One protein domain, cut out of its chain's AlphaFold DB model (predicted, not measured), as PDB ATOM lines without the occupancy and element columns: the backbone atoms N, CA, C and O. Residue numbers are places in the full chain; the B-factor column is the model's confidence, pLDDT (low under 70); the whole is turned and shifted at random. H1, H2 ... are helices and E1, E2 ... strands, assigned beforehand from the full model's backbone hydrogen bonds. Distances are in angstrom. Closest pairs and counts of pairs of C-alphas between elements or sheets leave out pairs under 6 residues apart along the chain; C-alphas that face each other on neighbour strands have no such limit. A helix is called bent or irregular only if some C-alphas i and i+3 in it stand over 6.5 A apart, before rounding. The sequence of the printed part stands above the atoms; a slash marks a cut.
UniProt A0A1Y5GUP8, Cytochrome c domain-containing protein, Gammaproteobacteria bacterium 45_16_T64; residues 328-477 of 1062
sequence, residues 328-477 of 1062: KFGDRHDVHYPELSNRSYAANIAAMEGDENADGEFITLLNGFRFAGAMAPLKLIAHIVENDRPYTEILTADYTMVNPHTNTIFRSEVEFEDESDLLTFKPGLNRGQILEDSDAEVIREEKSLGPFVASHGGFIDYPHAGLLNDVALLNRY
ATOM      1  N   LYS A 328      82.332 159.929 160.761       75.31
ATOM      2  CA  LYS A 328      82.177 159.621 162.187       75.31
ATOM      3  C   LYS A 328      80.972 160.383 162.734       75.31
ATOM      4  O   LYS A 328      80.857 161.584 162.506       75.31
ATOM      5  N   PHE A 329      80.098 159.700 163.469       78.94
ATOM      6  CA  PHE A 329      79.072 160.343 164.298       78.94
ATOM      7  C   PHE A 329      79.476 160.258 165.778       78.94
ATOM      8  O   PHE A 329      80.450 159.590 166.125       78.94
ATOM      9  N   GLY A 330      78.770 160.970 166.655       78.19
ATOM     10  CA  GLY A 330      79.090 161.005 168.085       78.19
ATOM     11  C   GLY A 330      80.379 161.780 168.362       78.19
ATOM     12  O   GLY A 330      81.488 161.241 168.293       78.19
ATOM     13  N   ASP A 331      80.245 163.071 168.660       86.50
ATOM     14  CA  ASP A 331      81.364 163.902 169.109       86.50
ATOM     15  C   ASP A 331      81.633 163.626 170.596       86.50
ATOM     16  O   ASP A 331      80.705 163.603 171.401       86.50
ATOM     17  N   ARG A 332      82.902 163.446 170.991       90.38
ATOM     18  CA  ARG A 332      83.257 163.226 172.407       90.38
ATOM     19  C   ARG A 332      82.885 164.398 173.324       90.38
ATOM     20  O   ARG A 332      82.867 164.242 174.537       90.38
ATOM     21  N   HIS A 333      82.614 165.565 172.752       91.06
ATOM     22  CA  HIS A 333      82.207 166.793 173.424       91.06
ATOM     23  C   HIS A 333      80.729 167.132 173.184       91.06
ATOM     24  O   HIS A 333      80.333 168.294 173.323       91.06
ATOM     25  N   ASP A 334      79.920 166.156 172.771       91.81
ATOM     26  CA  ASP A 334      78.495 166.362 172.555       91.81
ATOM     27  C   ASP A 334      77.748 166.528 173.881       91.81
ATOM     28  O   ASP A 334      77.502 165.577 174.624       91.81
ATOM     29  N   VAL A 335      77.377 167.772 174.170       92.88
ATOM     30  CA  VAL A 335      76.736 168.172 175.426       92.88
ATOM     31  C   VAL A 335      75.287 167.706 175.539       92.88
ATOM     32  O   VAL A 335      74.757 167.681 176.645       92.88
ATOM     33  N   HIS A 336      74.662 167.295 174.430       93.62
ATOM     34  CA  HIS A 336      73.315 166.721 174.460       93.62
ATOM     35  C   HIS A 336      73.300 165.348 175.127       93.62
ATOM     36  O   HIS A 336      72.249 164.934 175.600       93.62
ATOM     37  N   TYR A 337      74.448 164.669 175.207       95.31
ATOM     38  CA  TYR A 337      74.627 163.418 175.935       95.31
ATOM     39  C   TYR A 337      75.620 163.631 177.086       95.31
ATOM     40  O   TYR A 337      76.826 163.439 176.906       95.31
ATOM     41  N   PRO A 338      75.150 164.000 178.294       95.88
ATOM     42  CA  PRO A 338      76.025 164.292 179.428       95.88
ATOM     43  C   PRO A 338      76.956 163.135 179.793       95.88
ATOM     44  O   PRO A 338      78.110 163.382 180.132       95.88
ATOM     45  N   GLU A 339      76.502 161.880 179.670       95.38
ATOM     46  CA  GLU A 339      77.354 160.700 179.879       95.38
ATOM     47  C   GLU A 339      78.568 160.699 178.945       95.38
ATOM     48  O   GLU A 339      79.669 160.366 179.373       95.38
ATOM     49  N   LEU A 340      78.405 161.129 177.691       94.38
ATOM     50  CA  LEU A 340      79.498 161.192 176.726       94.38
ATOM     51  C   LEU A 340      80.442 162.367 177.032       94.38
ATOM     52  O   LEU A 340      81.640 162.159 177.244       94.38
ATOM     53  N   SER A 341      79.899 163.589 177.127       95.31
ATOM     54  CA  SER A 341      80.688 164.811 177.353       95.31
ATOM     55  C   SER A 341      81.429 164.793 178.693       95.31
ATOM     56  O   SER A 341      82.615 165.121 178.756       95.31
ATOM     57  N   ASN A 342      80.761 164.386 179.777       96.50
ATOM     58  CA  ASN A 342      81.347 164.425 181.118       96.50
ATOM     59  C   ASN A 342      82.400 163.332 181.320       96.50
ATOM     60  O   ASN A 342      83.386 163.576 182.016       96.50
ATOM     61  N   ARG A 343      82.248 162.156 180.692       95.81
ATOM     62  CA  ARG A 343      83.292 161.115 180.707       95.81
ATOM     63  C   ARG A 343      84.519 161.537 179.914       95.81
ATOM     64  O   ARG A 343      85.627 161.333 180.397       95.81
ATOM     65  N   SER A 344      84.337 162.193 178.764       95.50
ATOM     66  CA  SER A 344      85.452 162.786 178.014       95.50
ATOM     67  C   SER A 344      86.213 163.808 178.865       95.50
ATOM     68  O   SER A 344      87.440 163.761 178.943       95.50
ATOM     69  N   TYR A 345      85.485 164.700 179.548       95.69
ATOM     70  CA  TYR A 345      86.069 165.679 180.465       95.69
ATOM     71  C   TYR A 345      86.839 165.008 181.614       95.69
ATOM     72  O   TYR A 345      87.977 165.379 181.902       95.69
ATOM     73  N   ALA A 346      86.249 163.990 182.251       95.69
ATOM     74  CA  ALA A 346      86.880 163.248 183.341       95.69
ATOM     75  C   ALA A 346      88.145 162.500 182.889       95.69
ATOM     76  O   ALA A 346      89.151 162.531 183.597       95.69
ATOM     77  N   ALA A 347      88.125 161.895 181.698       95.94
ATOM     78  CA  ALA A 347      89.290 161.240 181.109       95.94
ATOM     79  C   ALA A 347      90.437 162.232 180.860       95.94
ATOM     80  O   ALA A 347      91.584 161.946 181.201       95.94
ATOM     81  N   ASN A 348      90.131 163.433 180.353       94.19
ATOM     82  CA  ASN A 348      91.129 164.489 180.157       94.19
ATOM     83  C   ASN A 348      91.747 164.957 181.487       94.19
ATOM     84  O   ASN A 348      92.959 165.157 181.562       94.19
ATOM     85  N   ILE A 349      90.940 165.092 182.549       95.19
ATOM     86  CA  ILE A 349      91.440 165.400 183.899       95.19
ATOM     87  C   ILE A 349      92.378 164.295 184.397       95.19
ATOM     88  O   ILE A 349      93.502 164.594 184.795       95.19
ATOM     89  N   ALA A 350      91.950 163.032 184.339       95.81
ATOM     90  CA  ALA A 350      92.747 161.899 184.804       95.81
ATOM     91  C   ALA A 350      94.082 161.787 184.046       95.81
ATOM     92  O   ALA A 350      95.137 161.624 184.665       95.81
ATOM     93  N   ALA A 351      94.067 161.997 182.726       93.69
ATOM     94  CA  ALA A 351      95.277 162.043 181.909       93.69
ATOM     95  C   ALA A 351      96.230 163.177 182.330       93.69
ATOM     96  O   ALA A 351      97.442 162.971 182.433       93.69
ATOM     97  N   MET A 352      95.707 164.370 182.641       91.50
ATOM     98  CA  MET A 352      96.512 165.480 183.173       91.50
ATOM     99  C   MET A 352      97.075 165.199 184.575       91.50
ATOM    100  O   MET A 352      98.137 165.720 184.924       91.50
ATOM    101  N   GLU A 353      96.389 164.376 185.369       95.69
ATOM    102  CA  GLU A 353      96.831 163.913 186.689       95.69
ATOM    103  C   GLU A 353      97.823 162.734 186.625       95.69
ATOM    104  O   GLU A 353      98.386 162.348 187.654       95.69
ATOM    105  N   GLY A 354      98.118 162.228 185.423       94.50
ATOM    106  CA  GLY A 354      99.138 161.211 185.162       94.50
ATOM    107  C   GLY A 354      98.606 159.796 184.924       94.50
ATOM    108  O   GLY A 354      99.407 158.864 184.924       94.50
ATOM    109  N   ASP A 355      97.296 159.616 184.735       95.81
ATOM    110  CA  ASP A 355      96.720 158.343 184.292       95.81
ATOM    111  C   ASP A 355      96.853 158.190 182.769       95.81
ATOM    112  O   ASP A 355      96.077 158.746 181.991       95.81
ATOM    113  N   GLU A 356      97.859 157.432 182.336       93.56
ATOM    114  CA  GLU A 356      98.150 157.215 180.915       93.56
ATOM    115  C   GLU A 356      97.070 156.386 180.187       93.56
ATOM    116  O   GLU A 356      97.021 156.421 178.958       93.56
ATOM    117  N   ASN A 357      96.186 155.680 180.909       94.31
ATOM    118  CA  ASN A 357      95.163 154.812 180.312       94.31
ATOM    119  C   ASN A 357      93.812 155.511 180.112       94.31
ATOM    120  O   ASN A 357      93.023 155.070 179.276       94.31
ATOM    121  N   ALA A 358      93.547 156.599 180.841       93.25
ATOM    122  CA  ALA A 358      92.227 157.230 180.898       93.25
ATOM    123  C   ALA A 358      91.673 157.654 179.524       93.25
ATOM    124  O   ALA A 358      90.490 157.454 179.242       93.25
ATOM    125  N   ASP A 359      92.514 158.217 178.648       89.94
ATOM    126  CA  ASP A 359      92.079 158.570 177.287       89.94
ATOM    127  C   ASP A 359      91.801 157.311 176.451       89.94
ATOM    128  O   ASP A 359      90.784 157.253 175.767       89.94
ATOM    129  N   GLY A 360      92.628 156.266 176.571       92.00
ATOM    130  CA  GLY A 360      92.428 154.992 175.874       92.00
ATOM    131  C   GLY A 360      91.116 154.300 176.256       92.00
ATOM    132  O   GLY A 360      90.362 153.892 175.377       92.00
ATOM    133  N   GLU A 361      90.795 154.236 177.551       92.88
ATOM    134  CA  GLU A 361      89.529 153.677 178.048       92.88
ATOM    135  C   GLU A 361      88.312 154.444 177.509       92.88
ATOM    136  O   GLU A 361      87.335 153.842 177.055       92.88
ATOM    137  N   PHE A 362      88.381 155.780 177.489       94.12
ATOM    138  CA  PHE A 362      87.318 156.601 176.913       94.12
ATOM    139  C   PHE A 362      87.189 156.411 175.394       94.12
ATOM    140  O   PHE A 362      86.073 156.341 174.876       94.12
ATOM    141  N   ILE A 363      88.304 156.312 174.666       91.81
ATOM    142  CA  ILE A 363      88.286 156.059 173.221       91.81
ATOM    143  C   ILE A 363      87.671 154.690 172.907       91.81
ATOM    144  O   ILE A 363      86.892 154.594 171.961       91.81
ATOM    145  N   THR A 364      87.920 153.664 173.722       91.25
ATOM    146  CA  THR A 364      87.255 152.355 173.600       91.25
ATOM    147  C   THR A 364      85.736 152.469 173.776       91.25
ATOM    148  O   THR A 364      84.980 151.955 172.946       91.25
ATOM    149  N   LEU A 365      85.268 153.217 174.786       92.81
ATOM    150  CA  LEU A 365      83.838 153.515 174.966       92.81
ATOM    151  C   LEU A 365      83.253 154.231 173.737       92.81
ATOM    152  O   LEU A 365      82.233 153.805 173.194       92.81
ATOM    153  N   LEU A 366      83.917 155.293 173.272       92.25
ATOM    154  CA  LEU A 366      83.482 156.102 172.132       92.25
ATOM    155  C   LEU A 366      83.420 155.288 170.833       92.25
ATOM    156  O   LEU A 366      82.466 155.425 170.069       92.25
ATOM    157  N   ASN A 367      84.417 154.441 170.576       91.00
ATOM    158  CA  ASN A 367      84.448 153.594 169.389       91.00
ATOM    159  C   ASN A 367      83.352 152.526 169.437       91.00
ATOM    160  O   ASN A 367      82.690 152.313 168.426       91.00
ATOM    161  N   GLY A 368      83.082 151.925 170.601       92.31
ATOM    162  CA  GLY A 368      81.954 151.001 170.741       92.31
ATOM    163  C   GLY A 368      80.585 151.680 170.610       92.31
ATOM    164  O   GLY A 368      79.690 151.094 170.007       92.31
ATOM    165  N   PHE A 369      80.433 152.927 171.079       92.88
ATOM    166  CA  PHE A 369      79.230 153.744 170.849       92.88
ATOM    167  C   PHE A 369      79.017 154.034 169.355       92.88
ATOM    168  O   PHE A 369      77.915 153.873 168.826       92.88
ATOM    169  N   ARG A 370      80.091 154.412 168.650       91.88
ATOM    170  CA  ARG A 370      80.075 154.653 167.200       91.88
ATOM    171  C   ARG A 370      79.761 153.394 166.403       91.88
ATOM    172  O   ARG A 370      78.908 153.417 165.524       91.88
ATOM    173  N   PHE A 371      80.407 152.285 166.738       92.56
ATOM    174  CA  PHE A 371      80.110 150.995 166.131       92.56
ATOM    175  C   PHE A 371      78.634 150.631 166.310       92.56
ATOM    176  O   PHE A 371      77.956 150.296 165.340       92.56
ATOM    177  N   ALA A 372      78.101 150.776 167.525       94.12
ATOM    178  CA  ALA A 372      76.715 150.431 167.782       94.12
ATOM    179  C   ALA A 372      75.711 151.315 167.057       94.12
ATOM    180  O   ALA A 372      74.774 150.767 166.493       94.12
ATOM    181  N   GLY A 373      75.889 152.636 167.006       92.94
ATOM    182  CA  GLY A 373      74.960 153.449 166.215       92.94
ATOM    183  C   GLY A 373      75.045 153.135 164.716       92.94
ATOM    184  O   GLY A 373      74.008 153.075 164.070       92.94
ATOM    185  N   ALA A 374      76.227 152.823 164.166       93.38
ATOM    186  CA  ALA A 374      76.356 152.398 162.764       93.38
ATOM    187  C   ALA A 374      75.596 151.089 162.464       93.38
ATOM    188  O   ALA A 374      74.993 150.938 161.397       93.38
ATOM    189  N   MET A 375      75.623 150.151 163.413       95.75
ATOM    190  CA  MET A 375      74.999 148.833 163.292       95.75
ATOM    191  C   MET A 375      73.530 148.803 163.734       95.75
ATOM    192  O   MET A 375      72.811 147.898 163.318       95.75
ATOM    193  N   ALA A 376      73.060 149.766 164.533       97.00
ATOM    194  CA  ALA A 376      71.721 149.763 165.125       97.00
ATOM    195  C   ALA A 376      70.579 149.638 164.094       97.00
ATOM    196  O   ALA A 376      69.725 148.771 164.301       97.00
ATOM    197  N   PRO A 377      70.585 150.358 162.949       97.81
ATOM    198  CA  PRO A 377      69.613 150.153 161.870       97.81
ATOM    199  C   PRO A 377      69.556 148.715 161.356       97.81
ATOM    200  O   PRO A 377      68.484 148.142 161.170       97.81
ATOM    201  N   LEU A 378      70.731 148.124 161.141       98.25
ATOM    202  CA  LEU A 378      70.873 146.784 160.578       98.25
ATOM    203  C   LEU A 378      70.428 145.729 161.596       98.25
ATOM    204  O   LEU A 378      69.691 144.805 161.264       98.25
ATOM    205  N   LYS A 379      70.821 145.912 162.862       98.19
ATOM    206  CA  LYS A 379      70.442 145.042 163.978       98.19
ATOM    207  C   LYS A 379      68.948 145.151 164.301       98.19
ATOM    208  O   LYS A 379      68.376 144.157 164.734       98.19
ATOM    209  N   LEU A 380      68.302 146.303 164.075       98.75
ATOM    210  CA  LEU A 380      66.849 146.458 164.237       98.75
ATOM    211  C   LEU A 380      66.102 145.590 163.224       98.75
ATOM    212  O   LEU A 380      65.227 144.816 163.606       98.75
ATOM    213  N   ILE A 381      66.492 145.686 161.950       98.75
ATOM    214  CA  ILE A 381      65.952 144.847 160.877       98.75
ATOM    215  C   ILE A 381      66.166 143.368 161.211       98.75
ATOM    216  O   ILE A 381      65.200 142.608 161.219       98.75
ATOM    217  N   ALA A 382      67.395 142.968 161.555       98.69
ATOM    218  CA  ALA A 382      67.696 141.581 161.905       98.69
ATOM    219  C   ALA A 382      66.835 141.083 163.077       98.69
ATOM    220  O   ALA A 382      66.167 140.060 162.957       98.69
ATOM    221  N   HIS A 383      66.743 141.864 164.158       98.56
ATOM    222  CA  HIS A 383      65.936 141.526 165.327       98.56
ATOM    223  C   HIS A 383      64.456 141.302 164.983       98.56
ATOM    224  O   HIS A 383      63.858 140.334 165.450       98.56
ATOM    225  N   ILE A 384      63.855 142.167 164.164       98.56
ATOM    226  CA  ILE A 384      62.451 142.041 163.744       98.56
ATOM    227  C   ILE A 384      62.242 140.750 162.945       98.56
ATOM    228  O   ILE A 384      61.321 139.984 163.230       98.56
ATOM    229  N   VAL A 385      63.121 140.490 161.978       98.50
ATOM    230  CA  VAL A 385      63.000 139.370 161.036       98.50
ATOM    231  C   VAL A 385      63.263 138.029 161.715       98.50
ATOM    232  O   VAL A 385      62.525 137.068 161.515       98.50
ATOM    233  N   GLU A 386      64.293 137.947 162.553       98.12
ATOM    234  CA  GLU A 386      64.660 136.723 163.269       98.12
ATOM    235  C   GLU A 386      63.584 136.279 164.257       98.12
ATOM    236  O   GLU A 386      63.406 135.079 164.454       98.12
ATOM    237  N   ASN A 387      62.840 137.239 164.812       97.25
ATOM    238  CA  ASN A 387      61.750 137.009 165.759       97.25
ATOM    239  C   ASN A 387      60.363 136.973 165.095       97.25
ATOM    240  O   ASN A 387      59.356 137.036 165.801       97.25
ATOM    241  N   ASP A 388      60.297 136.888 163.762       96.56
ATOM    242  CA  ASP A 388      59.049 136.764 163.000       96.56
ATOM    243  C   ASP A 388      58.018 137.865 163.283       96.56
ATOM    244  O   ASP A 388      56.804 137.643 163.261       96.56
ATOM    245  N   ARG A 389      58.510 139.079 163.549       96.88
ATOM    246  CA  ARG A 389      57.680 140.253 163.828       96.88
ATOM    247  C   ARG A 389      57.283 140.946 162.516       96.88
ATOM    248  O   ARG A 389      58.017 140.841 161.530       96.88
ATOM    249  N   PRO A 390      56.147 141.670 162.480       97.50
ATOM    250  CA  PRO A 390      55.746 142.427 161.298       97.50
ATOM    251  C   PRO A 390      56.824 143.434 160.890       97.50
ATOM    252  O   PRO A 390      57.243 144.270 161.691       97.50
ATOM    253  N   TYR A 391      57.242 143.403 159.628       98.38
ATOM    254  CA  TYR A 391      58.327 144.243 159.122       98.38
ATOM    255  C   TYR A 391      58.014 145.746 159.163       98.38
ATOM    256  O   TYR A 391      58.923 146.565 159.121       98.38
ATOM    257  N   THR A 392      56.743 146.139 159.303       98.38
ATOM    258  CA  THR A 392      56.340 147.535 159.571       98.38
ATOM    259  C   THR A 392      57.026 148.111 160.814       98.38
ATOM    260  O   THR A 392      57.257 149.317 160.897       98.38
ATOM    261  N   GLU A 393      57.418 147.245 161.756       98.50
ATOM    262  CA  GLU A 393      58.118 147.624 162.978       98.50
ATOM    263  C   GLU A 393      59.462 148.319 162.725       98.50
ATOM    264  O   GLU A 393      59.898 149.094 163.571       98.50
ATOM    265  N   ILE A 394      60.082 148.176 161.544       98.31
ATOM    266  CA  ILE A 394      61.317 148.919 161.237       98.31
ATOM    267  C   ILE A 394      61.102 150.440 161.321       98.31
ATOM    268  O   ILE A 394      62.043 151.168 161.617       98.31
ATOM    269  N   LEU A 395      59.883 150.937 161.070       98.38
ATOM    270  CA  LEU A 395      59.546 152.363 161.182       98.38
ATOM    271  C   LEU A 395      58.786 152.684 162.468       98.38
ATOM    272  O   LEU A 395      58.884 153.798 162.972       98.38
ATOM    273  N   THR A 396      58.008 151.737 162.995       98.31
ATOM    274  CA  THR A 396      57.140 151.988 164.156       98.31
ATOM    275  C   THR A 396      57.762 151.587 165.490       98.31
ATOM    276  O   THR A 396      57.122 151.798 166.517       98.31
ATOM    277  N   ALA A 397      58.963 150.997 165.498       98.19
ATOM    278  CA  ALA A 397      59.659 150.639 166.727       98.19
ATOM    279  C   ALA A 397      59.815 151.861 167.640       98.19
ATOM    280  O   ALA A 397      60.317 152.914 167.239       98.19
ATOM    281  N   ASP A 398      59.414 151.686 168.895       97.25
ATOM    282  CA  ASP A 398      59.555 152.666 169.969       97.25
ATOM    283  C   ASP A 398      60.875 152.485 170.746       97.25
ATOM    284  O   ASP A 398      61.024 152.970 171.867       97.25
ATOM    285  N   TYR A 399      61.851 151.811 170.132       97.69
ATOM    286  CA  TYR A 399      63.170 151.507 170.677       97.69
ATOM    287  C   TYR A 399      64.247 151.546 169.583       97.69
ATOM    288  O   TYR A 399      63.957 151.525 168.388       97.69
ATOM    289  N   THR A 400      65.512 151.535 170.003       97.06
ATOM    290  CA  THR A 400      66.680 151.321 169.136       97.06
ATOM    291  C   THR A 400      67.467 150.098 169.613       97.06
ATOM    292  O   THR A 400      67.242 149.591 170.714       97.06
ATOM    293  N   MET A 401      68.388 149.597 168.795       98.19
ATOM    294  CA  MET A 401      69.262 148.495 169.183       98.19
ATOM    295  C   MET A 401      70.525 149.038 169.842       98.19
ATOM    296  O   MET A 401      71.237 149.859 169.268       98.19
ATOM    297  N   VAL A 402      70.827 148.556 171.044       97.94
ATOM    298  CA  VAL A 402      71.990 148.992 171.824       97.94
ATOM    299  C   VAL A 402      72.922 147.823 172.114       97.94
ATOM    300  O   VAL A 402      72.462 146.707 172.340       97.94
ATOM    301  N   ASN A 403      74.226 148.094 172.135       97.00
ATOM    302  CA  ASN A 403      75.246 147.231 172.737       97.00
ATOM    303  C   ASN A 403      75.625 147.779 174.137       97.00
ATOM    304  O   ASN A 403      75.100 148.833 174.525       97.00
ATOM    305  N   PRO A 404      76.541 147.149 174.899       97.25
ATOM    306  CA  PRO A 404      76.913 147.616 176.241       97.25
ATOM    307  C   PRO A 404      77.361 149.090 176.315       97.25
ATOM    308  O   PRO A 404      76.976 149.832 177.226       97.25
ATOM    309  N   HIS A 405      78.128 149.561 175.329       95.62
ATOM    310  CA  HIS A 405      78.635 150.935 175.305       95.62
ATOM    311  C   HIS A 405      77.534 151.954 174.993       95.62
ATOM    312  O   HIS A 405      77.394 152.949 175.711       95.62
ATOM    313  N   THR A 406      76.698 151.703 173.983       96.00
ATOM    314  CA  THR A 406      75.554 152.582 173.691       96.00
ATOM    315  C   THR A 406      74.512 152.540 174.802       96.00
ATOM    316  O   THR A 406      73.976 153.587 175.141       96.00
ATOM    317  N   ASN A 407      74.290 151.392 175.450       97.25
ATOM    318  CA  ASN A 407      73.420 151.261 176.623       97.25
ATOM    319  C   ASN A 407      73.828 152.215 177.760       97.25
ATOM    320  O   ASN A 407      72.966 152.819 178.399       97.25
ATOM    321  N   THR A 408      75.136 152.416 177.961       95.94
ATOM    322  CA  THR A 408      75.668 153.384 178.934       95.94
ATOM    323  C   THR A 408      75.328 154.823 178.540       95.94
ATOM    324  O   THR A 408      74.776 155.568 179.348       95.94
ATOM    325  N   ILE A 409      75.617 155.220 177.296       96.31
ATOM    326  CA  ILE A 409      75.412 156.603 176.825       96.31
ATOM    327  C   ILE A 409      73.923 156.954 176.722       96.31
ATOM    328  O   ILE A 409      73.502 158.035 177.132       96.31
ATOM    329  N   PHE A 410      73.115 156.030 176.208       96.50
ATOM    330  CA  PHE A 410      71.668 156.179 176.075       96.50
ATOM    331  C   PHE A 410      70.922 155.932 177.378       96.50
ATOM    332  O   PHE A 410      69.725 156.198 177.428       96.50
ATOM    333  N   ARG A 411      71.593 155.468 178.439       96.88
ATOM    334  CA  ARG A 411      70.959 155.140 179.722       96.88
ATOM    335  C   ARG A 411      69.760 154.203 179.518       96.88
ATOM    336  O   ARG A 411      68.685 154.430 180.077       96.88
ATOM    337  N   SER A 412      69.933 153.180 178.677       96.50
ATOM    338  CA  SER A 412      68.834 152.288 178.282       96.50
ATOM    339  C   SER A 412      68.437 151.297 179.375       96.50
ATOM    340  O   SER A 412      67.344 150.743 179.301       96.50
ATOM    341  N   GLU A 413      69.285 151.112 180.397       95.44
ATOM    342  CA  GLU A 413      69.067 150.201 181.538       95.44
ATOM    343  C   GLU A 413      68.902 148.727 181.119       95.44
ATOM    344  O   GLU A 413      68.284 147.932 181.826       95.44
ATOM    345  N   VAL A 414      69.468 148.352 179.969       97.50
ATOM    346  CA  VAL A 414      69.461 146.975 179.472       97.50
ATOM    347  C   VAL A 414      70.588 146.185 180.136       97.50
ATOM    348  O   VAL A 414      71.719 146.661 180.226       97.50
ATOM    349  N   GLU A 415      70.296 144.966 180.588       96.88
ATOM    350  CA  GLU A 415      71.291 144.071 181.188       96.88
ATOM    351  C   GLU A 415      72.006 143.236 180.108       96.88
ATOM    352  O   GLU A 415      71.360 142.598 179.267       96.88
ATOM    353  N   PHE A 416      73.340 143.203 180.149       96.31
ATOM    354  CA  PHE A 416      74.192 142.351 179.313       96.31
ATOM    355  C   PHE A 416      74.913 141.322 180.187       96.31
ATOM    356  O   PHE A 416      75.276 141.618 181.322       96.31
ATOM    357  N   GLU A 417      75.075 140.101 179.673       95.44
ATOM    358  CA  GLU A 417      75.788 139.041 180.402       95.44
ATOM    359  C   GLU A 417      77.295 139.311 180.435       95.44
ATOM    360  O   GLU A 417      77.939 139.110 181.465       95.44
ATOM    361  N   ASP A 418      77.825 139.817 179.321       93.12
ATOM    362  CA  ASP A 418      79.201 140.266 179.157       93.12
ATOM    363  C   ASP A 418      79.190 141.706 178.623       93.12
ATOM    364  O   ASP A 418      78.704 141.966 177.524       93.12
ATOM    365  N   GLU A 419      79.694 142.660 179.410       91.94
ATOM    366  CA  GLU A 419      79.779 144.066 178.986       91.94
ATOM    367  C   GLU A 419      80.939 144.337 178.015       91.94
ATOM    368  O   GLU A 419      80.998 145.418 177.430       91.94
ATOM    369  N   SER A 420      81.848 143.374 177.825       89.94
ATOM    370  CA  SER A 420      82.932 143.464 176.840       89.94
ATOM    371  C   SER A 420      82.527 142.982 175.443       89.94
ATOM    372  O   SER A 420      83.188 143.336 174.467       89.94
ATOM    373  N   ASP A 421      81.416 142.247 175.326       92.19
ATOM    374  CA  ASP A 421      80.862 141.833 174.039       92.19
ATOM    375  C   ASP A 421      80.087 142.985 173.379       92.19
ATOM    376  O   ASP A 421      78.930 143.277 173.691       92.19
ATOM    377  N   LEU A 422      80.745 143.644 172.427       92.94
ATOM    378  CA  LEU A 422      80.176 144.757 171.667       92.94
ATOM    379  C   LEU A 422      79.378 144.323 170.431       92.94
ATOM    380  O   LEU A 422      78.775 145.192 169.790       92.94
ATOM    381  N   LEU A 423      79.373 143.026 170.100       92.31
ATOM    382  CA  LEU A 423      78.676 142.443 168.950       92.31
ATOM    383  C   LEU A 423      77.254 141.988 169.299       92.31
ATOM    384  O   LEU A 423      76.410 141.882 168.402       92.31
ATOM    385  N   THR A 424      76.963 141.789 170.587       94.75
ATOM    386  CA  THR A 424      75.612 141.524 171.088       94.75
ATOM    387  C   THR A 424      74.790 142.811 171.196       94.75
ATOM    388  O   THR A 424      75.162 143.769 171.877       94.75
ATOM    389  N   PHE A 425      73.610 142.811 170.566       97.44
ATOM    390  CA  PHE A 425      72.658 143.924 170.591       97.44
ATOM    391  C   PHE A 425      71.330 143.507 171.213       97.44
ATOM    392  O   PHE A 425      70.857 142.388 171.022       97.44
ATOM    393  N   LYS A 426      70.691 144.438 171.921       98.06
ATOM    394  CA  LYS A 426      69.365 144.258 172.520       98.06
ATOM    395  C   LYS A 426      68.494 145.500 172.288       98.06
ATOM    396  O   LYS A 426      69.044 146.599 172.194       98.06
ATOM    397  N   PRO A 427      67.158 145.359 172.222       98.25
ATOM    398  CA  PRO A 427      66.244 146.498 172.223       98.25
ATOM    399  C   PRO A 427      66.443 147.366 173.472       98.25
ATOM    400  O   PRO A 427      66.479 146.847 174.589       98.25
ATOM    401  N   GLY A 428      66.558 148.678 173.296       97.56
ATOM    402  CA  GLY A 428      66.764 149.632 174.379       97.56
ATOM    403  C   GLY A 428      66.240 151.026 174.047       97.56
ATOM    404  O   GLY A 428      66.081 151.409 172.890       97.56
ATOM    405  N   LEU A 429      65.961 151.803 175.092       97.25
ATOM    406  CA  LEU A 429      65.458 153.167 174.962       97.25
ATOM    407  C   LEU A 429      66.603 154.177 175.051       97.25
ATOM    408  O   LEU A 429      67.483 154.066 175.905       97.25
ATOM    409  N   ASN A 430      66.562 155.213 174.220       96.19
ATOM    410  CA  ASN A 430      67.354 156.420 174.434       96.19
ATOM    411  C   ASN A 430      66.721 157.307 175.519       96.19
ATOM    412  O   ASN A 430      65.713 157.962 175.289       96.19
ATOM    413  N   ARG A 431      67.332 157.326 176.703       96.44
ATOM    414  CA  ARG A 431      67.010 158.178 177.863       96.44
ATOM    415  C   ARG A 431      68.223 159.019 178.292       96.44
ATOM    416  O   ARG A 431      68.320 159.462 179.441       96.44
ATOM    417  N   GLY A 432      69.195 159.156 177.389       95.69
ATOM    418  CA  GLY A 432      70.485 159.796 177.633       95.69
ATOM    419  C   GLY A 432      70.559 161.235 177.138       95.69
ATOM    420  O   GLY A 432      71.431 161.976 177.588       95.69
ATOM    421  N   GLN A 433      69.644 161.642 176.251       95.12
ATOM    422  CA  GLN A 433      69.669 162.978 175.668       95.12
ATOM    423  C   GLN A 433      69.042 164.033 176.601       95.12
ATOM    424  O   GLN A 433      68.042 163.775 177.275       95.12
ATOM    425  N   ILE A 434      69.608 165.237 176.603       95.38
ATOM    426  CA  ILE A 434      69.078 166.436 177.262       95.38
ATOM    427  C   ILE A 434      68.779 167.537 176.234       95.38
ATOM    428  O   ILE A 434      69.222 167.467 175.086       95.38
ATOM    429  N   LEU A 435      68.052 168.572 176.659       92.94
ATOM    430  CA  LEU A 435      67.919 169.831 175.923       92.94
ATOM    431  C   LEU A 435      68.940 170.839 176.471       92.94
ATOM    432  O   LEU A 435      69.094 170.947 177.686       92.94
ATOM    433  N   GLU A 436      69.626 171.590 175.602       89.56
ATOM    434  CA  GLU A 436      70.473 172.724 176.020       89.56
ATOM    435  C   GLU A 436      69.585 173.964 176.252       89.56
ATOM    436  O   GLU A 436      69.653 174.955 175.525       89.56
ATOM    437  N   ASP A 437      68.671 173.856 177.219       88.06
ATOM    438  CA  ASP A 437      67.722 174.898 177.622       88.06
ATOM    439  C   ASP A 437      68.293 175.820 178.719       88.06
ATOM    440  O   ASP A 437      69.483 175.798 179.031       88.06
ATOM    441  N   SER A 438      67.455 176.681 179.310       88.06
ATOM    442  CA  SER A 438      67.894 177.604 180.367       88.06
ATOM    443  C   SER A 438      68.322 176.924 181.671       88.06
ATOM    444  O   SER A 438      68.953 177.583 182.500       88.06
ATOM    445  N   ASP A 439      67.962 175.654 181.867       90.44
ATOM    446  CA  ASP A 439      68.329 174.863 183.041       90.44
ATOM    447  C   ASP A 439      69.626 174.061 182.804       90.44
ATOM    448  O   ASP A 439      70.166 173.478 183.746       90.44
ATOM    449  N   ALA A 440      70.149 174.044 181.570       91.75
ATOM    450  CA  ALA A 440      71.437 173.457 181.221       91.75
ATOM    451  C   ALA A 440      72.608 174.423 181.484       91.75
ATOM    452  O   ALA A 440      72.755 175.464 180.843       91.75
ATOM    453  N   GLU A 441      73.503 174.047 182.399       94.19
ATOM    454  CA  GLU A 441      74.762 174.753 182.650       94.19
ATOM    455  C   GLU A 441      75.936 173.954 182.074       94.19
ATOM    456  O   GLU A 441      76.332 172.920 182.617       94.19
ATOM    457  N   VAL A 442      76.521 174.456 180.982       93.12
ATOM    458  CA  VAL A 442      77.694 173.851 180.339       93.12
ATOM    459  C   VAL A 442      78.939 174.707 180.567       93.12
ATOM    460  O   VAL A 442      79.052 175.831 180.074       93.12
ATOM    461  N   ILE A 443      79.929 174.144 181.255       93.81
ATOM    462  CA  ILE A 443      81.232 174.768 181.498       93.81
ATOM    463  C   ILE A 443      82.131 174.534 180.281       93.81
ATOM    464  O   ILE A 443      82.411 173.392 179.928       93.81
ATOM    465  N   ARG A 444      82.602 175.615 179.643       92.88
ATOM    466  CA  ARG A 444      83.454 175.583 178.429       92.88
ATOM    467  C   ARG A 444      84.769 176.370 178.576       92.88
ATOM    468  O   ARG A 444      85.396 176.712 177.577       92.88
ATOM    469  N   GLU A 445      85.152 176.718 179.805       87.94
ATOM    470  CA  GLU A 445      86.242 177.671 180.084       87.94
ATOM    471  C   GLU A 445      87.634 177.142 179.709       87.94
ATOM    472  O   GLU A 445      88.455 177.893 179.182       87.94
ATOM    473  N   GLU A 446      87.896 175.852 179.942       88.25
ATOM    474  CA  GLU A 446      89.190 175.223 179.669       88.25
ATOM    475  C   GLU A 446      89.112 174.345 178.417       88.25
ATOM    476  O   GLU A 446      88.603 173.222 178.431       88.25
ATOM    477  N   LYS A 447      89.651 174.861 177.308       85.88
ATOM    478  CA  LYS A 447      89.588 174.191 176.002       85.88
ATOM    479  C   LYS A 447      90.287 172.827 176.001       85.88
ATOM    480  O   LYS A 447      89.883 171.964 175.230       85.88
ATOM    481  N   SER A 448      91.324 172.640 176.822       86.25
ATOM    482  CA  SER A 448      92.055 171.366 176.897       86.25
ATOM    483  C   SER A 448      91.248 170.227 177.527       86.25
ATOM    484  O   SER A 448      91.559 169.069 177.275       86.25
ATOM    485  N   LEU A 449      90.194 170.543 178.285       89.69
ATOM    486  CA  LEU A 449      89.351 169.552 178.956       89.69
ATOM    487  C   LEU A 449      88.060 169.241 178.189       89.69
ATOM    488  O   LEU A 449      87.478 168.174 178.382       89.69
ATOM    489  N   GLY A 450      87.632 170.141 177.302       92.00
ATOM    490  CA  GLY A 450      86.336 170.051 176.631       92.00
ATOM    491  C   GLY A 450      85.179 170.552 177.511       92.00
ATOM    492  O   GLY A 450      85.404 171.033 178.623       92.00
ATOM    493  N   PRO A 451      83.934 170.515 177.006       94.75
ATOM    494  CA  PRO A 451      82.768 170.940 177.762       94.75
ATOM    495  C   PRO A 451      82.384 169.939 178.859       94.75
ATOM    496  O   PRO A 451      82.472 168.726 178.677       94.75
ATOM    497  N   PHE A 452      81.891 170.470 179.975       95.81
ATOM    498  CA  PHE A 452      81.315 169.703 181.077       95.81
ATOM    499  C   PHE A 452      79.894 170.188 181.364       95.81
ATOM    500  O   PHE A 452      79.679 171.379 181.590       95.81
ATOM    501  N   VAL A 453      78.932 169.272 181.369       96.00
ATOM    502  CA  VAL A 453      77.538 169.537 181.732       96.00
ATOM    503  C   VAL A 453      77.419 169.461 183.255       96.00
ATOM    504  O   VAL A 453      77.428 168.372 183.831       96.00
ATOM    505  N   ALA A 454      77.338 170.622 183.906       95.75
ATOM    506  CA  ALA A 454      77.294 170.752 185.361       95.75
ATOM    507  C   ALA A 454      75.882 170.576 185.935       95.75
ATOM    508  O   ALA A 454      75.719 170.011 187.019       95.75
ATOM    509  N   SER A 455      74.863 171.048 185.216       95.31
ATOM    510  CA  SER A 455      73.447 170.847 185.538       95.31
ATOM    511  C   SER A 455      72.594 170.868 184.264       95.31
ATOM    512  O   SER A 455      73.066 171.336 183.231       95.31
ATOM    513  N   HIS A 456      71.388 170.290 184.312       94.69
ATOM    514  CA  HIS A 456      70.413 170.269 183.212       94.69
ATOM    515  C   HIS A 456      68.981 170.065 183.738       94.69
ATOM    516  O   HIS A 456      68.796 169.543 184.842       94.69
ATOM    517  N   GLY A 457      67.971 170.435 182.937       90.62
ATOM    518  CA  GLY A 457      66.542 170.356 183.292       90.62
ATOM    519  C   GLY A 457      65.953 168.938 183.400       90.62
ATOM    520  O   GLY A 457      64.812 168.759 183.824       90.62
ATOM    521  N   GLY A 458      66.727 167.912 183.047       93.62
ATOM    522  CA  GLY A 458      66.307 166.509 183.000       93.62
ATOM    523  C   GLY A 458      66.726 165.826 181.701       93.62
ATOM    524  O   GLY A 458      67.349 166.451 180.844       93.62
ATOM    525  N   PHE A 459      66.430 164.532 181.587       95.12
ATOM    526  CA  PHE A 459      66.576 163.773 180.343       95.12
ATOM    527  C   PHE A 459      65.243 163.764 179.597       95.12
ATOM    528  O   PHE A 459      64.191 163.737 180.241       95.12
ATOM    529  N   ILE A 460      65.285 163.784 178.267       92.81
ATOM    530  CA  ILE A 460      64.067 163.763 177.453       92.81
ATOM    531  C   ILE A 460      63.483 162.353 177.357       92.81
ATOM    532  O   ILE A 460      64.211 161.359 177.400       92.81
ATOM    533  N   ASP A 461      62.165 162.286 177.180       91.38
ATOM    534  CA  ASP A 461      61.500 161.088 176.678       91.38
ATOM    535  C   ASP A 461      61.687 161.064 175.156       91.38
ATOM    536  O   ASP A 461      61.020 161.803 174.430       91.38
ATOM    537  N   TYR A 462      62.709 160.345 174.685       95.00
ATOM    538  CA  TYR A 462      63.103 160.377 173.276       95.00
ATOM    539  C   TYR A 462      62.013 159.731 172.403       95.00
ATOM    540  O   TYR A 462      61.701 158.554 172.608       95.00
ATOM    541  N   PRO A 463      61.453 160.441 171.407       95.50
ATOM    542  CA  PRO A 463      60.312 159.947 170.644       95.50
ATOM    543  C   PRO A 463      60.758 159.020 169.509       95.50
ATOM    544  O   PRO A 463      60.807 159.422 168.347       95.50
ATOM    545  N   HIS A 464      61.120 157.780 169.845       97.25
ATOM    546  CA  HIS A 464      61.556 156.748 168.890       97.25
ATOM    547  C   HIS A 464      60.546 156.549 167.752       97.25
ATOM    548  O   HIS A 464      59.340 156.502 167.988       97.25
ATOM    549  N   ALA A 465      61.054 156.455 166.524       97.50
ATOM    550  CA  ALA A 465      60.302 156.232 165.291       97.50
ATOM    551  C   ALA A 465      61.111 155.310 164.355       97.50
ATOM    552  O   ALA A 465      61.337 155.624 163.181       97.50
ATOM    553  N   GLY A 466      61.610 154.207 164.926       97.62
ATOM    554  CA  GLY A 466      62.443 153.216 164.252       97.62
ATOM    555  C   GLY A 466      63.573 153.837 163.429       97.62
ATOM    556  O   GLY A 466      64.339 154.676 163.902       97.62
ATOM    557  N   LEU A 467      63.660 153.443 162.159       97.88
ATOM    558  CA  LEU A 467      64.681 153.926 161.231       97.88
ATOM    559  C   LEU A 467      64.551 155.419 160.879       97.88
ATOM    560  O   LEU A 467      65.543 156.017 160.467       97.88
ATOM    561  N   LEU A 468      63.381 156.054 161.038       97.69
ATOM    562  CA  LEU A 468      63.212 157.461 160.646       97.69
ATOM    563  C   LEU A 468      64.049 158.407 161.510       97.69
ATOM    564  O   LEU A 468      64.513 159.425 161.011       97.69
ATOM    565  N   ASN A 469      64.265 158.091 162.785       95.56
ATOM    566  CA  ASN A 469      65.107 158.894 163.672       95.56
ATOM    567  C   ASN A 469      66.280 158.127 164.274       95.56
ATOM    568  O   ASN A 469      66.849 158.569 165.274       95.56
ATOM    569  N   ASP A 470      66.687 157.027 163.645       94.69
ATOM    570  CA  ASP A 470      67.929 156.375 164.021       94.69
ATOM    571  C   ASP A 470      69.122 157.329 163.821       94.69
ATOM    572  O   ASP A 470      69.244 158.034 162.810       94.69
ATOM    573  N   VAL A 471      70.023 157.352 164.805       90.00
ATOM    574  CA  VAL A 471      71.148 158.291 164.847       90.00
ATOM    575  C   VAL A 471      72.088 158.141 163.652       90.00
ATOM    576  O   VAL A 471      72.583 159.156 163.154       90.00
ATOM    577  N   ALA A 472      72.324 156.925 163.153       91.88
ATOM    578  CA  ALA A 472      73.181 156.723 161.992       91.88
ATOM    579  C   ALA A 472      72.490 157.175 160.710       91.88
ATOM    580  O   ALA A 472      73.138 157.807 159.882       91.88
ATOM    581  N   LEU A 473      71.184 156.943 160.553       93.25
ATOM    582  CA  LEU A 473      70.453 157.377 159.357       93.25
ATOM    583  C   LEU A 473      70.305 158.900 159.284       93.25
ATOM    584  O   LEU A 473      70.564 159.490 158.232       93.25
ATOM    585  N   LEU A 474      70.008 159.560 160.409       93.50
ATOM    586  CA  LEU A 474      69.950 161.026 160.484       93.50
ATOM    587  C   LEU A 474      71.288 161.702 160.141       93.50
ATOM    588  O   LEU A 474      71.279 162.848 159.680       93.50
ATOM    589  N   ASN A 475      72.412 161.011 160.368       90.94
ATOM    590  CA  ASN A 475      73.761 161.469 160.024       90.94
ATOM    591  C   ASN A 475      74.217 161.000 158.632       90.94
ATOM    592  O   ASN A 475      74.975 161.712 157.973       90.94
ATOM    593  N   ARG A 476      73.757 159.835 158.149       90.75
ATOM    594  CA  ARG A 476      74.045 159.329 156.794       90.75
ATOM    595  C   ARG A 476      73.388 160.192 155.728       90.75
ATOM    596  O   ARG A 476      73.961 160.390 154.652       90.75
ATOM    597  N   TYR A 477      72.199 160.688 156.055       91.06
ATOM    598  CA  TYR A 477      71.372 161.562 155.239       91.06
ATOM    599  C   TYR A 477      71.143 162.874 156.007       91.06
ATOM    600  O   TYR A 477      70.056 163.110 156.543       91.06
TER     601      TYR A 477
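What this domain is: This is residues 328 to 477 of the 1062 residues of the protein "Cytochrome c domain-containing protein" of Gammaproteobacteria bacterium 45_16_T64 (UniProt A0A1Y5GUP8). A long helix, H2, bent into two arms, runs along the length of the domain; H1 folds back along arm H2a as a helical hairpin, and short H4 crosses H2a beside H1's first turn. At one end a small ribbon of two strands, E3 and E4, packs on H1 through E4; toward the other end a second two-stranded ribbon, E1 and E2, packs on arm H2b through E1, with the short helices H3 and H5 nearby, and a long link, residues 429 to 440, joins E2 of the one ribbon to E3 of the other. The printed part has 150 residues with six named helices and four named strands, in the order H1 H2 H3 E1 H4 E2 E3 E4 H5 H6; the class is mostly helix. Its two sheets, E1 - E2 and E3 - E4, are antiparallel. The whole is compact, with a radius of gyration of the C-alphas of 16.3 A and spans of 52 by 35 by 28 A.

How they stand to each other: Strands E3, residues 441 to 443, and E4, residues 452 to 455, form an antiparallel hairpin at 154 degrees; N 441 and O 455 are 2.9 A apart and N 443 and O 452 are 2.8 A apart, within hydrogen-bond range. The closest C-alphas of E4 and H1, residues 338 to 352, are those of Phe 452 and Asn 342, 5.3 A apart. H2, residues 358 to 386, was assigned as one helix by its hydrogen bonds but is bent: C-alphas 374 and 377 are 7.2 A apart, and its arms H2a, residues 358 to 374, and H2b, residues 377 to 386, stand at a steep tilt of 57 degrees. H1 and H2a form a helical hairpin and touch at a shallow tilt of 27 degrees, opposite ways; their closest C-alphas, of Ala 347 and Ala 358, are 5.0 A apart. H4, residues 404 to 410, touches H2a about perpendicular, at 84 degrees, with the closest C-alphas, of Phe 369 and Thr 406, 4.8 A apart. H1 only just touches H4, with 3 pairs of C-alphas within 8 A, through residues 339 to 340 alone; the closest are those of Glu 339 and Ile 409, 5.5 A apart. Strands E1, residues 400 to 402, and E2, residues 426 to 428, are antiparallel at 122 degrees, with N 400 and O 428 2.9 A apart, within hydrogen-bond range. The closest C-alphas of H2b and E1, of Leu 380 and Met 401, are 5.9 A apart. H3, residues 393 to 396, touches H2b, Ile 394 to Ile 381 at 6.2 A between C-alphas, and touches H5, residues 466 to 469, Leu 395 to Gly 466 at 4.3 A. H6, residues 471 to 476, only just touches H2a, with 3 pairs of C-alphas within 8 A, through residues 373 to 374 of H2a alone; the closest are those of Ala 374 and Ala 472, 5.4 A apart. Every O i to N i+4 pair is within hydrogen-bond range in H1, H2a, H2b, H4 and H6; H3 and H5 are too short for such a pair.

Where its parts are: H1 begins at C-alpha 338, (76.025, 164.292, 179.428), and is 20.9 A long. H2a is 24.6 A long, H2b 14.4 A and H4 10.0 A. H2b ends at C-alpha 386, (64.660, 136.723, 163.269). E4 is 9.1 A long and H6 8.6 A, ending at C-alpha 476, (74.045, 159.329, 156.794).

The domain as a whole: The two C-alphas farthest apart are those of Gly 354 and Pro 390, at 53.0 A. The printed part has no cut. The links H4 to E2, residues 411 to 425, and E2 to E3, residues 429 to 440, are long. The mean pLDDT of the printed part is 94.3, and no printed residue is under 70.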